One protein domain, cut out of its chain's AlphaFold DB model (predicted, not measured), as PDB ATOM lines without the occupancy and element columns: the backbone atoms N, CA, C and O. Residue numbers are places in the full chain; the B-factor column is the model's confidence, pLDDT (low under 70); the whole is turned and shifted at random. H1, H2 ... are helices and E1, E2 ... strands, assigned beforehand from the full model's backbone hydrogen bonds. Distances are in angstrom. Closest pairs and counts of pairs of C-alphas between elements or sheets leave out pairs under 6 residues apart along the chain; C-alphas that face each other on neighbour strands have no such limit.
ATOM      1  N   VAL A 495     -28.622  27.064  -6.847       67.50
ATOM      2  CA  VAL A 495     -28.708  28.493  -7.129       67.50
ATOM      3  C   VAL A 495     -29.653  29.108  -6.109       67.50
ATOM      4  O   VAL A 495     -30.814  28.712  -6.001       67.50
ATOM      5  N   PHE A 496     -29.166  30.099  -5.368       69.06
ATOM      6  CA  PHE A 496     -29.997  30.889  -4.470       69.06
ATOM      7  C   PHE A 496     -30.714  31.986  -5.267       69.06
ATOM      8  O   PHE A 496     -30.068  32.878  -5.820       69.06
ATOM      9  N   LYS A 497     -32.047  31.914  -5.355       70.88
ATOM     10  CA  LYS A 497     -32.907  32.917  -6.003       70.88
ATOM     11  C   LYS A 497     -34.164  33.155  -5.165       70.88
ATOM     12  O   LYS A 497     -34.783  32.215  -4.677       70.88
ATOM     13  N   ASN A 498     -34.573  34.419  -5.029       71.31
ATOM     14  CA  ASN A 498     -35.818  34.830  -4.358       71.31
ATOM     15  C   ASN A 498     -35.999  34.252  -2.936       71.31
ATOM     16  O   ASN A 498     -37.056  33.712  -2.626       71.31
ATOM     17  N   ASN A 499     -34.974  34.329  -2.076       73.12
ATOM     18  CA  ASN A 499     -34.983  33.740  -0.722       73.12
ATOM     19  C   ASN A 499     -35.238  32.221  -0.670       73.12
ATOM     20  O   ASN A 499     -35.559  31.676   0.384       73.12
ATOM     21  N   SER A 500     -35.048  31.522  -1.789       64.94
ATOM     22  CA  SER A 500     -35.157  30.071  -1.879       64.94
ATOM     23  C   SER A 500     -33.918  29.483  -2.549       64.94
ATOM     24  O   SER A 500     -33.306  30.089  -3.434       64.94
ATOM     25  N   ILE A 501     -33.514  28.299  -2.098       60.00
ATOM     26  CA  ILE A 501     -32.485  27.510  -2.766       60.00
ATOM     27  C   ILE A 501     -33.201  26.659  -3.813       60.00
ATOM     28  O   ILE A 501     -34.043  25.831  -3.470       60.00
ATOM     29  N   SER A 502     -32.878  26.882  -5.083       58.97
ATOM     30  CA  SER A 502     -33.334  26.058  -6.205       58.97
ATOM     31  C   SER A 502     -32.171  25.237  -6.748       58.97
ATOM     32  O   SER A 502     -31.044  25.726  -6.793       58.97
ATOM     33  N   GLU A 503     -32.422  24.002  -7.163       59.53
ATOM     34  CA  GLU A 503     -31.422  23.196  -7.865       59.53
ATOM     35  C   GLU A 503     -31.047  23.841  -9.202       59.53
ATOM     36  O   GLU A 503     -31.869  24.476  -9.868       59.53
ATOM     37  N   LEU A 504     -29.806  23.630  -9.635       59.66
ATOM     38  CA  LEU A 504     -29.367  23.875 -11.006       59.66
ATOM     39  C   LEU A 504     -29.932  22.748 -11.898       59.66
ATOM     40  O   LEU A 504     -29.196  21.940 -12.453       59.66
ATOM     41  N   THR A 505     -31.260  22.623 -11.968       50.62
ATOM     42  CA  THR A 505     -31.923  21.541 -12.710       50.62
ATOM     43  C   THR A 505     -31.840  21.770 -14.216       50.62
ATOM     44  O   THR A 505     -32.495  22.662 -14.757       50.62
ATOM     45  N   PHE A 506     -31.098  20.895 -14.893       49.81
ATOM     46  CA  PHE A 506     -31.580  20.271 -16.128       49.81
ATOM     47  C   PHE A 506     -32.694  19.273 -15.730       49.81
ATOM     48  O   PHE A 506     -32.708  18.823 -14.585       49.81
ATOM     49  N   GLU A 507     -33.689  19.037 -16.591       46.53
ATOM     50  CA  GLU A 507     -34.972  18.370 -16.274       46.53
ATOM     51  C   GLU A 507     -34.871  17.203 -15.269       46.53
ATOM     52  O   GLU A 507     -34.050  16.306 -15.434       46.53
ATOM     53  N   LYS A 508     -35.728  17.210 -14.231       51.00
ATOM     54  CA  LYS A 508     -35.757  16.211 -13.144       51.00
ATOM     55  C   LYS A 508     -35.577  14.780 -13.677       51.00
ATOM     56  O   LYS A 508     -36.481  14.218 -14.295       51.00
ATOM     57  N   ALA A 509     -34.429  14.182 -13.372       47.97
ATOM     58  CA  ALA A 509     -34.115  12.789 -13.659       47.97
ATOM     59  C   ALA A 509     -34.692  11.878 -12.572       47.97
ATOM     60  O   ALA A 509     -33.979  11.382 -11.709       47.97
ATOM     61  N   LEU A 510     -36.013  11.716 -12.534       51.75
ATOM     62  CA  LEU A 510     -36.651  10.821 -11.570       51.75
ATOM     63  C   LEU A 510     -37.439   9.745 -12.319       51.75
ATOM     64  O   LEU A 510     -38.430  10.081 -12.972       51.75
ATOM     65  N   PRO A 511     -37.075   8.457 -12.181       45.81
ATOM     66  CA  PRO A 511     -38.050   7.396 -12.331       45.81
ATOM     67  C   PRO A 511     -39.063   7.566 -11.190       45.81
ATOM     68  O   PRO A 511     -38.760   7.348 -10.022       45.81
ATOM     69  N   GLY A 512     -40.267   8.021 -11.515       48.03
ATOM     70  CA  GLY A 512     -41.437   7.648 -10.736       48.03
ATOM     71  C   GLY A 512     -41.749   8.443  -9.485       48.03
ATOM     72  O   GLY A 512     -42.329   7.868  -8.572       48.03
ATOM     73  N   ALA A 513     -41.516   9.757  -9.435       40.34
ATOM     74  CA  ALA A 513     -42.320  10.602  -8.549       40.34
ATOM     75  C   ALA A 513     -42.313  12.087  -8.933       40.34
ATOM     76  O   ALA A 513     -41.267  12.701  -9.136       40.34
ATOM     77  N   GLN A 514     -43.504  12.689  -8.881       43.25
ATOM     78  CA  GLN A 514     -43.691  14.103  -8.557       43.25
ATOM     79  C   GLN A 514     -43.212  14.362  -7.115       43.25
ATOM     80  O   GLN A 514     -44.002  14.715  -6.243       43.25
ATOM     81  N   VAL A 515     -41.923  14.160  -6.816       45.09
ATOM     82  CA  VAL A 515     -41.373  14.695  -5.570       45.09
ATOM     83  C   VAL A 515     -41.237  16.198  -5.800       45.09
ATOM     84  O   VAL A 515     -40.439  16.677  -6.615       45.09
ATOM     85  N   THR A 516     -42.109  16.962  -5.149       48.28
ATOM     86  CA  THR A 516     -42.037  18.430  -5.091       48.28
ATOM     87  C   THR A 516     -40.801  18.905  -4.320       48.28
ATOM     88  O   THR A 516     -40.432  20.069  -4.434       48.28
ATOM     89  N   VAL A 517     -40.138  17.993  -3.599       57.97
ATOM     90  CA  VAL A 517     -38.974  18.210  -2.734       57.97
ATOM     91  C   VAL A 517     -37.778  17.420  -3.273       57.97
ATOM     92  O   VAL A 517     -37.927  16.286  -3.719       57.97
ATOM     93  N   TRP A 518     -36.594  18.018  -3.254       67.12
ATOM     94  CA  TRP A 518     -35.359  17.330  -3.612       67.12
ATOM     95  C   TRP A 518     -34.922  16.349  -2.518       67.12
ATOM     96  O   TRP A 518     -35.241  16.543  -1.344       67.12
ATOM     97  N   ILE A 519     -34.172  15.307  -2.886       78.56
ATOM     98  CA  ILE A 519     -33.546  14.394  -1.920       78.56
ATOM     99  C   ILE A 519     -32.028  14.357  -2.136       78.56
ATOM    100  O   ILE A 519     -31.584  14.318  -3.287       78.56
ATOM    101  N   PRO A 520     -31.218  14.379  -1.064       84.62
ATOM    102  CA  PRO A 520     -29.775  14.236  -1.188       84.62
ATOM    103  C   PRO A 520     -29.406  12.820  -1.636       84.62
ATOM    104  O   PRO A 520     -30.093  11.844  -1.334       84.62
ATOM    105  N   CYS A 521     -28.273  12.703  -2.319       88.69
ATOM    106  CA  CYS A 521     -27.625  11.434  -2.602       88.69
ATOM    107  C   CYS A 521     -27.335  10.676  -1.298       88.69
ATOM    108  O   CYS A 521     -26.698  11.205  -0.390       88.69
ATOM    109  N   ASN A 522     -27.707   9.397  -1.245       89.94
ATOM    110  CA  ASN A 522     -27.475   8.522  -0.095       89.94
ATOM    111  C   ASN A 522     -25.988   8.282   0.207       89.94
ATOM    112  O   ASN A 522     -25.673   7.778   1.282       89.94
ATOM    113  N   LEU A 523     -25.097   8.530  -0.761       90.06
ATOM    114  CA  LEU A 523     -23.671   8.218  -0.633       90.06
ATOM    115  C   LEU A 523     -22.857   9.438  -0.209       90.06
ATOM    116  O   LEU A 523     -22.166   9.377   0.799       90.06
ATOM    117  N   CYS A 524     -22.933  10.537  -0.962       89.00
ATOM    118  CA  CYS A 524     -22.168  11.741  -0.641       89.00
ATOM    119  C   CYS A 524     -22.914  12.711   0.284       89.00
ATOM    120  O   CYS A 524     -22.282  13.582   0.867       89.00
ATOM    121  N   GLY A 525     -24.245  12.621   0.388       87.31
ATOM    122  CA  GLY A 525     -25.069  13.541   1.183       87.31
ATOM    123  C   GLY A 525     -25.162  14.979   0.649       87.31
ATOM    124  O   GLY A 525     -25.938  15.762   1.189       87.31
ATOM    125  N   LEU A 526     -24.401  15.331  -0.395       82.94
ATOM    126  CA  LEU A 526     -24.267  16.702  -0.908       82.94
ATOM    127  C   LEU A 526     -24.975  16.931  -2.250       82.94
ATOM    128  O   LEU A 526     -25.585  17.978  -2.464       82.94
ATOM    129  N   GLU A 527     -24.863  15.973  -3.171       85.00
ATOM    130  CA  GLU A 527     -25.442  16.073  -4.515       85.00
ATOM    131  C   GLU A 527     -26.955  15.817  -4.481       85.00
ATOM    132  O   GLU A 527     -27.390  14.913  -3.760       85.00
ATOM    133  N   PRO A 528     -27.762  16.525  -5.290       83.69
ATOM    134  CA  PRO A 528     -29.153  16.147  -5.503       83.69
ATOM    135  C   PRO A 528     -29.216  14.795  -6.221       83.69
ATOM    136  O   PRO A 528     -28.463  14.545  -7.167       83.69
ATOM    137  N   ALA A 529     -30.084  13.892  -5.765       85.12
ATOM    138  CA  ALA A 529     -30.208  12.580  -6.384       85.12
ATOM    139  C   ALA A 529     -30.838  12.681  -7.784       85.12
ATOM    140  O   ALA A 529     -31.914  13.248  -7.957       85.12
ATOM    141  N   VAL A 530     -30.181  12.065  -8.766       82.44
ATOM    142  CA  VAL A 530     -30.620  11.964 -10.167       82.44
ATOM    143  C   VAL A 530     -31.004  10.544 -10.566       82.44
ATOM    144  O   VAL A 530     -31.406  10.319 -11.696       82.44
ATOM    145  N   PHE A 531     -30.839   9.558  -9.687       85.62
ATOM    146  CA  PHE A 531     -31.271   8.185  -9.930       85.62
ATOM    147  C   PHE A 531     -31.802   7.592  -8.628       85.62
ATOM    148  O   PHE A 531     -31.044   7.438  -7.669       85.62
ATOM    149  N   VAL A 532     -33.103   7.299  -8.573       85.88
ATOM    150  CA  VAL A 532     -33.806   6.913  -7.340       85.88
ATOM    151  C   VAL A 532     -34.575   5.618  -7.558       85.88
ATOM    152  O   VAL A 532     -35.400   5.529  -8.461       85.88
ATOM    153  N   LEU A 533     -34.326   4.629  -6.699       86.75
ATOM    154  CA  LEU A 533     -35.065   3.369  -6.642       86.75
ATOM    155  C   LEU A 533     -35.731   3.253  -5.277       86.75
ATOM    156  O   LEU A 533     -35.059   2.987  -4.281       86.75
ATOM    157  N   ARG A 534     -37.046   3.446  -5.185       86.00
ATOM    158  CA  ARG A 534     -37.754   3.403  -3.899       86.00
ATOM    159  C   ARG A 534     -37.809   1.974  -3.369       86.00
ATOM    160  O   ARG A 534     -38.061   1.026  -4.113       86.00
ATOM    161  N   LYS A 535     -37.596   1.833  -2.058       86.06
ATOM    162  CA  LYS A 535     -37.719   0.552  -1.351       86.06
ATOM    163  C   LYS A 535     -39.139   0.322  -0.847       86.06
ATOM    164  O   LYS A 535     -39.765   1.238  -0.318       86.06
ATOM    165  N   VAL A 536     -39.602  -0.917  -0.953       86.62
ATOM    166  CA  VAL A 536     -40.838  -1.421  -0.343       86.62
ATOM    167  C   VAL A 536     -40.534  -2.719   0.406       86.62
ATOM    168  O   VAL A 536     -39.569  -3.412   0.092       86.62
ATOM    169  N   TRP A 537     -41.325  -3.048   1.425       80.19
ATOM    170  CA  TRP A 537     -41.198  -4.329   2.118       80.19
ATOM    171  C   TRP A 537     -42.052  -5.382   1.410       80.19
ATOM    172  O   TRP A 537     -43.258  -5.191   1.264       80.19
ATOM    173  N   SER A 538     -41.439  -6.484   0.978       74.62
ATOM    174  CA  SER A 538     -42.148  -7.626   0.397       74.62
ATOM    175  C   SER A 538     -42.373  -8.691   1.468       74.62
ATOM    176  O   SER A 538     -41.425  -9.291   1.984       74.62
ATOM    177  N   GLU A 539     -43.639  -8.942   1.811       67.38
ATOM    178  CA  GLU A 539     -44.011  -9.990   2.770       67.38
ATOM    179  C   GLU A 539     -43.712 -11.403   2.248       67.38
ATOM    180  O   GLU A 539     -43.385 -12.290   3.042       67.38
ATOM    181  N   GLU A 540     -43.771 -11.584   0.926       58.72
ATOM    182  CA  GLU A 540     -43.504 -12.837   0.215       58.72
ATOM    183  C   GLU A 540     -42.008 -13.191   0.231       58.72
ATOM    184  O   GLU A 540     -41.635 -14.322   0.539       58.72
ATOM    185  N   LEU A 541     -41.134 -12.205  -0.002       59.12
ATOM    186  CA  LEU A 541     -39.676 -12.381   0.047       59.12
ATOM    187  C   LEU A 541     -39.112 -12.276   1.479       59.12
ATOM    188  O   LEU A 541     -37.974 -12.681   1.742       59.12
ATOM    189  N   GLY A 542     -39.895 -11.728   2.415       60.22
ATOM    190  CA  GLY A 542     -39.467 -11.448   3.786       60.22
ATOM    191  C   GLY A 542     -38.276 -10.485   3.837       60.22
ATOM    192  O   GLY A 542     -37.333 -10.730   4.598       60.22
ATOM    193  N   GLY A 543     -38.288  -9.454   2.984       67.94
ATOM    194  CA  GLY A 543     -37.177  -8.517   2.799       67.94
ATOM    195  C   GLY A 543     -37.528  -7.282   1.962       67.94
ATOM    196  O   GLY A 543     -38.668  -7.105   1.532       67.94
ATOM    197  N   GLU A 544     -36.535  -6.413   1.752       77.75
ATOM    198  CA  GLU A 544     -36.663  -5.200   0.933       77.75
ATOM    199  C   GLU A 544     -36.711  -5.538  -0.569       77.75
ATOM    200  O   GLU A 544     -35.915  -6.343  -1.058       77.75
ATOM    201  N   ASP A 545     -37.611  -4.880  -1.303       81.50
ATOM    202  CA  ASP A 545     -37.795  -5.014  -2.750       81.50
ATOM    203  C   ASP A 545     -38.023  -3.646  -3.423       81.50
ATOM    204  O   ASP A 545     -38.176  -2.627  -2.739       81.50
ATOM    205  N   TYR A 546     -38.009  -3.591  -4.757       84.44
ATOM    206  CA  TYR A 546     -38.223  -2.339  -5.495       84.44
ATOM    207  C   TYR A 546     -39.695  -1.948  -5.585       84.44
ATOM    208  O   TYR A 546     -40.591  -2.784  -5.709       84.44
ATOM    209  N   ASN A 547     -39.952  -0.642  -5.618       85.50
ATOM    210  CA  ASN A 547     -41.249  -0.139  -6.038       85.50
ATOM    211  C   ASN A 547     -41.507  -0.498  -7.517       85.50
ATOM    212  O   ASN A 547     -40.705  -0.178  -8.396       85.50
ATOM    213  N   LYS A 548     -42.647  -1.141  -7.796       83.19
ATOM    214  CA  LYS A 548     -43.004  -1.629  -9.140       83.19
ATOM    215  C   LYS A 548     -43.132  -0.518 -10.189       83.19
ATOM    216  O   LYS A 548     -42.874  -0.768 -11.362       83.19
ATOM    217  N   GLU A 549     -43.508   0.694  -9.784       82.44
ATOM    218  CA  GLU A 549     -43.614   1.835 -10.701       82.44
ATOM    219  C   GLU A 549     -42.231   2.307 -11.172       82.44
ATOM    220  O   GLU A 549     -42.057   2.620 -12.346       82.44
ATOM    221  N   ASP A 550     -41.219   2.269 -10.299       84.00
ATOM    222  CA  ASP A 550     -39.848   2.647 -10.669       84.00
ATOM    223  C   ASP A 550     -39.289   1.668 -11.714       84.00
ATOM    224  O   ASP A 550     -38.719   2.085 -12.723       84.00
ATOM    225  N   LEU A 551     -39.533   0.362 -11.526       83.56
ATOM    226  CA  LEU A 551     -39.159  -0.677 -12.491       83.56
ATOM    227  C   LEU A 551     -39.845  -0.471 -13.849       83.56
ATOM    228  O   LEU A 551     -39.191  -0.520 -14.891       83.56
ATOM    229  N   LYS A 552     -41.153  -0.188 -13.838       81.69
ATOM    230  CA  LYS A 552     -41.953   0.061 -15.044       81.69
ATOM    231  C   LYS A 552     -41.415   1.232 -15.863       81.69
ATOM    232  O   LYS A 552     -41.362   1.159 -17.092       81.69
ATOM    233  N   GLN A 553     -40.971   2.296 -15.205       80.06
ATOM    234  CA  GLN A 553     -40.410   3.456 -15.891       80.06
ATOM    235  C   GLN A 553     -39.035   3.183 -16.491       80.06
ATOM    236  O   GLN A 553     -38.792   3.591 -17.625       80.06
ATOM    237  N   LEU A 554     -38.166   2.450 -15.790       84.44
ATOM    238  CA  LEU A 554     -36.878   2.031 -16.349       84.44
ATOM    239  C   LEU A 554     -37.057   1.145 -17.589       84.44
ATOM    240  O   LEU A 554     -36.399   1.375 -18.602       84.44
ATOM    241  N   LEU A 555     -37.997   0.197 -17.550       81.62
ATOM    242  CA  LEU A 555     -38.329  -0.648 -18.703       81.62
ATOM    243  C   LEU A 555     -38.926   0.160 -19.865       81.62
ATOM    244  O   LEU A 555     -38.601  -0.098 -21.023       81.62
ATOM    245  N   THR A 556     -39.729   1.187 -19.560       82.69
ATOM    246  CA  THR A 556     -40.275   2.113 -20.567       82.69
ATOM    247  C   THR A 556     -39.165   2.911 -21.253       82.69
ATOM    248  O   THR A 556     -39.197   3.069 -22.467       82.69
ATOM    249  N   ILE A 557     -38.163   3.386 -20.502       76.88
ATOM    250  CA  ILE A 557     -36.993   4.089 -21.060       76.88
ATOM    251  C   ILE A 557     -36.221   3.193 -22.037       76.88
ATOM    252  O   ILE A 557     -35.709   3.684 -23.040       76.88
ATOM    253  N   ALA A 558     -36.157   1.889 -21.771       69.50
ATOM    254  CA  ALA A 558     -35.490   0.931 -22.644       69.50
ATOM    255  C   ALA A 558     -36.383   0.350 -23.751       69.50
ATOM    256  O   ALA A 558     -35.882  -0.436 -24.553       69.50
ATOM    257  N   GLU A 559     -37.667   0.714 -23.830       73.44
ATOM    258  CA  GLU A 559     -38.629   0.134 -24.781       73.44
ATOM    259  C   GLU A 559     -38.669  -1.412 -24.719       73.44
ATOM    260  O   GLU A 559     -38.696  -2.090 -25.746       73.44
ATOM    261  N   VAL A 560     -38.615  -1.987 -23.510       66.56
ATOM    262  CA  VAL A 560     -38.610  -3.446 -23.270       66.56
ATOM    263  C   VAL A 560     -39.916  -3.884 -22.584       66.56
ATOM    264  O   VAL A 560     -40.427  -3.144 -21.739       66.56
ATOM    265  N   PRO A 561     -40.487  -5.065 -22.915       60.09
ATOM    266  CA  PRO A 561     -41.695  -5.578 -22.266       60.09
ATOM    267  C   PRO A 561     -41.560  -5.782 -20.742       60.09
ATOM    268  O   PRO A 561     -40.501  -6.104 -20.212       60.09
ATOM    269  N   MET A 562     -42.689  -5.608 -20.050       56.12
ATOM    270  CA  MET A 562     -42.849  -5.404 -18.599       56.12
ATOM    271  C   MET A 562     -42.494  -6.580 -17.664       56.12
ATOM    272  O   MET A 562     -42.451  -6.379 -16.453       56.12
ATOM    273  N   GLU A 563     -42.282  -7.792 -18.182       58.72
ATOM    274  CA  GLU A 563     -42.251  -9.037 -17.385       58.72
ATOM    275  C   GLU A 563     -40.870  -9.719 -17.348       58.72
ATOM    276  O   GLU A 563     -40.754 -10.915 -17.071       58.72
ATOM    277  N   ASP A 564     -39.795  -8.974 -17.618       62.72
ATOM    278  CA  ASP A 564     -38.449  -9.547 -17.648       62.72
ATOM    279  C   ASP A 564     -37.846  -9.732 -16.239       62.72
ATOM    280  O   ASP A 564     -37.257  -8.824 -15.644       62.72
ATOM    281  N   THR A 565     -37.947 -10.957 -15.717       65.62
ATOM    282  CA  THR A 565     -37.310 -11.360 -14.448       65.62
ATOM    283  C   THR A 565     -35.775 -11.304 -14.477       65.62
ATOM    284  O   THR A 565     -35.151 -11.266 -13.414       65.62
ATOM    285  N   GLN A 566     -35.144 -11.285 -15.657       69.75
ATOM    286  CA  GLN A 566     -33.696 -11.143 -15.801       69.75
ATOM    287  C   GLN A 566     -33.252  -9.697 -15.564       69.75
ATOM    288  O   GLN A 566     -32.243  -9.482 -14.893       69.75
ATOM    289  N   PHE A 567     -34.028  -8.708 -16.024       77.12
ATOM    290  CA  PHE A 567     -33.732  -7.294 -15.774       77.12
ATOM    291  C   PHE A 567     -33.675  -6.988 -14.277       77.12
ATOM    292  O   PHE A 567     -32.729  -6.361 -13.804       77.12
ATOM    293  N   GLU A 568     -34.655  -7.464 -13.509       76.31
ATOM    294  CA  GLU A 568     -34.693  -7.209 -12.069       76.31
ATOM    295  C   GLU A 568     -33.504  -7.858 -11.341       76.31
ATOM    296  O   GLU A 568     -32.911  -7.248 -10.448       76.31
ATOM    297  N   LYS A 569     -33.098  -9.068 -11.751       72.31
ATOM    298  CA  LYS A 569     -31.884  -9.722 -11.238       72.31
ATOM    299  C   LYS A 569     -30.634  -8.899 -11.559       72.31
ATOM    300  O   LYS A 569     -29.844  -8.621 -10.656       72.31
ATOM    301  N   ASP A 570     -30.486  -8.455 -12.803       74.75
ATOM    302  CA  ASP A 570     -29.353  -7.642 -13.257       74.75
ATOM    303  C   ASP A 570     -29.304  -6.266 -12.575       74.75
ATOM    304  O   ASP A 570     -28.216  -5.744 -12.295       74.75
ATOM    305  N   LEU A 571     -30.474  -5.702 -12.262       82.62
ATOM    306  CA  LEU A 571     -30.628  -4.475 -11.492       82.62
ATOM    307  C   LEU A 571     -30.185  -4.687 -10.040       82.62
ATOM    308  O   LEU A 571     -29.386  -3.892  -9.551       82.62
ATOM    309  N   LYS A 572     -30.593  -5.785  -9.380       77.25
ATOM    310  CA  LYS A 572     -30.195  -6.130  -7.991       77.25
ATOM    311  C   LYS A 572     -28.688  -6.299  -7.820       77.25
ATOM    312  O   LYS A 572     -28.156  -6.003  -6.744       77.25
ATOM    313  N   LEU A 573     -27.984  -6.726  -8.869       74.06
ATOM    314  CA  LEU A 573     -26.519  -6.797  -8.871       74.06
ATOM    315  C   LEU A 573     -25.885  -5.393  -8.808       74.06
ATOM    316  O   LEU A 573     -24.913  -5.168  -8.077       74.06
ATOM    317  N   ARG A 574     -26.468  -4.416  -9.510       80.62
ATOM    318  CA  ARG A 574     -25.887  -3.077  -9.713       80.62
ATOM    319  C   ARG A 574     -26.385  -2.027  -8.732       80.62
ATOM    320  O   ARG A 574     -25.566  -1.279  -8.200       80.62
ATOM    321  N   PHE A 575     -27.663  -2.062  -8.382       85.94
ATOM    322  CA  PHE A 575     -28.330  -1.093  -7.519       85.94
ATOM    323  C   PHE A 575     -29.156  -1.804  -6.449       85.94
ATOM    324  O   PHE A 575     -29.757  -2.839  -6.706       85.94
ATOM    325  N   ARG A 576     -29.189  -1.280  -5.226       83.69
ATOM    326  CA  ARG A 576     -30.030  -1.838  -4.150       83.69
ATOM    327  C   ARG A 576     -31.367  -1.089  -4.062       83.69
ATOM    328  O   ARG A 576     -31.397   0.108  -4.345       83.69
ATOM    329  N   PRO A 577     -32.463  -1.748  -3.639       83.88
ATOM    330  CA  PRO A 577     -33.689  -1.038  -3.290       83.88
ATOM    331  C   PRO A 577     -33.408   0.054  -2.249       83.88
ATOM    332  O   PRO A 577     -32.698  -0.176  -1.270       83.88
ATOM    333  N   GLY A 578     -33.950   1.249  -2.466       84.81
ATOM    334  CA  GLY A 578     -33.769   2.415  -1.599       84.81
ATOM    335  C   GLY A 578     -32.576   3.303  -1.954       84.81
ATOM    336  O   GLY A 578     -32.360   4.294  -1.259       84.81
ATOM    337  N   GLU A 579     -31.788   2.978  -2.984       88.38
ATOM    338  CA  GLU A 579     -30.691   3.840  -3.434       88.38
ATOM    339  C   GLU A 579     -31.209   5.108  -4.128       88.38
ATOM    340  O   GLU A 579     -31.987   5.042  -5.076       88.38
ATOM    341  N   ALA A 580     -30.729   6.262  -3.658       88.88
ATOM    342  CA  ALA A 580     -30.839   7.560  -4.308       88.88
ATOM    343  C   ALA A 580     -29.418   8.073  -4.576       88.88
ATOM    344  O   ALA A 580     -28.649   8.285  -3.638       88.88
ATOM    345  N   LEU A 581     -29.033   8.203  -5.843       90.38
ATOM    346  CA  LEU A 581     -27.665   8.514  -6.261       90.38
ATOM    347  C   LEU A 581     -27.610   9.871  -6.956       90.38
ATOM    348  O   LEU A 581     -28.404  10.139  -7.854       90.38
ATOM    349  N   GLY A 582     -26.656  10.708  -6.553       89.19
ATOM    350  CA  GLY A 582     -26.282  11.925  -7.273       89.19
ATOM    351  C   GLY A 582     -25.503  11.622  -8.559       89.19
ATOM    352  O   GLY A 582     -25.110  10.467  -8.767       89.19
ATOM    353  N   PRO A 583     -25.273  12.624  -9.428       89.31
ATOM    354  CA  PRO A 583     -24.636  12.435 -10.729       89.31
ATOM    355  C   PRO A 583     -23.306  11.688 -10.650       89.31
ATOM    356  O   PRO A 583     -23.116  10.697 -11.353       89.31
ATOM    357  N   TYR A 584     -22.397  12.090  -9.761       92.56
ATOM    358  CA  TYR A 584     -21.055  11.505  -9.726       92.56
ATOM    359  C   TYR A 584     -21.038  10.167  -8.992       92.56
ATOM    360  O   TYR A 584     -20.274   9.270  -9.346       92.56
ATOM    361  N   CYS A 585     -21.935   9.975  -8.023       93.81
ATOM    362  CA  CYS A 585     -22.156   8.664  -7.413       93.81
ATOM    363  C   CYS A 585     -22.731   7.653  -8.417       93.81
ATOM    364  O   CYS A 585     -22.367   6.477  -8.391       93.81
ATOM    365  N   PHE A 586     -23.587   8.109  -9.333       93.19
ATOM    366  CA  PHE A 586     -24.074   7.307 -10.450       93.19
ATOM    367  C   PHE A 586     -22.976   7.060 -11.495       93.19
ATOM    368  O   PHE A 586     -22.803   5.925 -11.930       93.19
ATOM    369  N   LEU A 587     -22.153   8.064 -11.825       94.88
ATOM    370  CA  LEU A 587     -21.000   7.904 -12.720       94.88
ATOM    371  C   LEU A 587     -20.060   6.794 -12.256       94.88
ATOM    372  O   LEU A 587     -19.628   6.002 -13.083       94.88
ATOM    373  N   LYS A 588     -19.778   6.677 -10.955       94.56
ATOM    374  CA  LYS A 588     -18.940   5.583 -10.424       94.56
ATOM    375  C   LYS A 588     -19.495   4.202 -10.772       94.56
ATOM    376  O   LYS A 588     -18.724   3.303 -11.094       94.56
ATOM    377  N   ARG A 589     -20.825   4.038 -10.769       90.38
ATOM    378  CA  ARG A 589     -21.490   2.798 -11.209       90.38
ATOM    379  C   ARG A 589     -21.264   2.552 -12.693       90.38
ATOM    380  O   ARG A 589     -20.868   1.455 -13.067       90.38
ATOM    381  N   LEU A 590     -21.493   3.571 -13.519       92.62
ATOM    382  CA  LEU A 590     -21.297   3.478 -14.968       92.62
ATOM    383  C   LEU A 590     -19.839   3.160 -15.315       92.62
ATOM    384  O   LEU A 590     -19.565   2.298 -16.144       92.62
ATOM    385  N   TYR A 591     -18.909   3.825 -14.633       92.19
ATOM    386  CA  TYR A 591     -17.478   3.645 -14.797       92.19
ATOM    387  C   TYR A 591     -17.032   2.239 -14.384       92.19
ATOM    388  O   TYR A 591     -16.255   1.604 -15.093       92.19
ATOM    389  N   TYR A 592     -17.561   1.710 -13.277       87.62
ATOM    390  CA  TYR A 592     -17.285   0.336 -12.867       87.62
ATOM    391  C   TYR A 592     -17.753  -0.688 -13.912       87.62
ATOM    392  O   TYR A 592     -17.026  -1.630 -14.222       87.62
ATOM    393  N   GLU A 593     -18.936  -0.493 -14.501       84.56
ATOM    394  CA  GLU A 593     -19.428  -1.355 -15.586       84.56
ATOM    395  C   GLU A 593     -18.557  -1.243 -16.845       84.56
ATOM    396  O   GLU A 593     -18.232  -2.266 -17.452       84.56
ATOM    397  N   TYR A 594     -18.131  -0.025 -17.199       85.25
ATOM    398  CA  TYR A 594     -17.177   0.223 -18.283       85.25
ATOM    399  C   TYR A 594     -15.868  -0.537 -18.072       85.25
ATOM    400  O   TYR A 594     -15.442  -1.276 -18.958       85.25
ATOM    401  N   ALA A 595     -15.267  -0.425 -16.892       79.62
ATOM    402  CA  ALA A 595     -14.029  -1.123 -16.580       79.62
ATOM    403  C   ALA A 595     -14.198  -2.647 -16.595       79.62
ATOM    404  O   ALA A 595     -13.358  -3.363 -17.134       79.62
ATOM    405  N   LYS A 596     -15.304  -3.149 -16.034       72.38
ATOM    406  CA  LYS A 596     -15.560  -4.586 -15.895       72.38
ATOM    407  C   LYS A 596     -15.882  -5.286 -17.214       72.38
ATOM    408  O   LYS A 596     -15.436  -6.411 -17.422       72.38
ATOM    409  N   TYR A 597     -16.673  -4.657 -18.080       65.31
ATOM    410  CA  TYR A 597     -17.257  -5.314 -19.256       65.31
ATOM    411  C   TYR A 597     -16.917  -4.634 -20.586       65.31
ATOM    412  O   TYR A 597     -17.066  -5.249 -21.644       65.31
ATOM    413  N   GLY A 598     -16.445  -3.387 -20.565       51.97
ATOM    414  CA  GLY A 598     -16.055  -2.644 -21.768       51.97
ATOM    415  C   GLY A 598     -14.795  -3.152 -22.439       51.97
ATOM    416  O   GLY A 598     -14.557  -2.854 -23.607       51.97
ATOM    417  N   THR A 599     -14.032  -3.983 -21.740       50.12
ATOM    418  CA  THR A 599     -12.778  -4.552 -22.220       50.12
ATOM    419  C   THR A 599     -12.863  -6.022 -22.628       50.12
ATOM    420  O   THR A 599     -11.897  -6.575 -23.153       50.12
TER     421      THR A 599
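This is residues 495 to 599 of the 877 residues of the protein "DUF3692 domain-containing protein" of Desulfurococcales archaeon ex4484_217_2 (UniProt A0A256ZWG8). What would one see first? Two small strand hairpins lie far from each other: E1 and E2 at one end of the longest axis, E3 and E4 near the other, with a looping stretch without named elements, residues 504 to 534, between them along the chain. Three helices spread round the second half, no two of them touching, and the end of the printed part, residues 594 to 599, sticks out. How is it made up? The printed part has 105 residues, with four named strands and then three named helices in the order E1 E2 E3 E4 H1 H2 H3; each hairpin is an antiparallel sheet of two strands, and the class is mixed, helices and strands, with under half of the residues in named elements. The whole is only just compact, close to loose, with a radius of gyration of the C-alphas of 15.5 A and spans of 47 by 39 by 27 A.

How do the strands pair? E1, residues 495 to 497, and E2, residues 500 to 503, form an antiparallel hairpin, with N 495 and O 502 at 2.8 A. E3, residues 535 to 538, and E4, residues 543 to 546, form another, with N 545 and O 536 at 2.8 A; E2 and E3 are apart. Outside the named strands, residues 531 to 532 pair with residues 580 to 581, antiparallel. How do the helices stand? H1, residues 548 to 557, and H2, residues 565 to 574, are close but not clearly touching, about perpendicular at 86 degrees, their closest C-alphas those of Leu 551 and Glu 568 at 7.9 A. H2 and H3, residues 583 to 597, are close but not clearly touching, with the closest C-alphas, Arg 574 and Arg 589, 7.5 A apart, and their lines only just about perpendicular at 71 degrees. H1 and H3 are apart. Are the helix backbones complete? In H1 every O i to N i+4 pair is within hydrogen-bond range; in H2 it is 5 of 6 and in H3 10 of 11.

Where does the printed part begin? C-alpha 495, in E1, is at (-28.708, 28.493, -7.129). How long are the longer elements? From first to last C-alpha, H1 measures 14.5 A, H2 14.9 A and H3 21.0 A. H3 runs from C-alpha 583 at (-24.636, 12.435, -10.729) to C-alpha 597 at (-17.257, -5.314, -19.256).

How far does it reach? The two C-alphas farthest apart, those of Asn 499 and Thr 599, are 49.2 A apart. Are there cuts or long links? The printed part has no cut, and the link from E2 to E3, 31 residues, is long. Where is confidence low? The mean pLDDT of the printed part is 74.4, and 37 residues are under 70, among them residues 500 to 518 and 560 to 566.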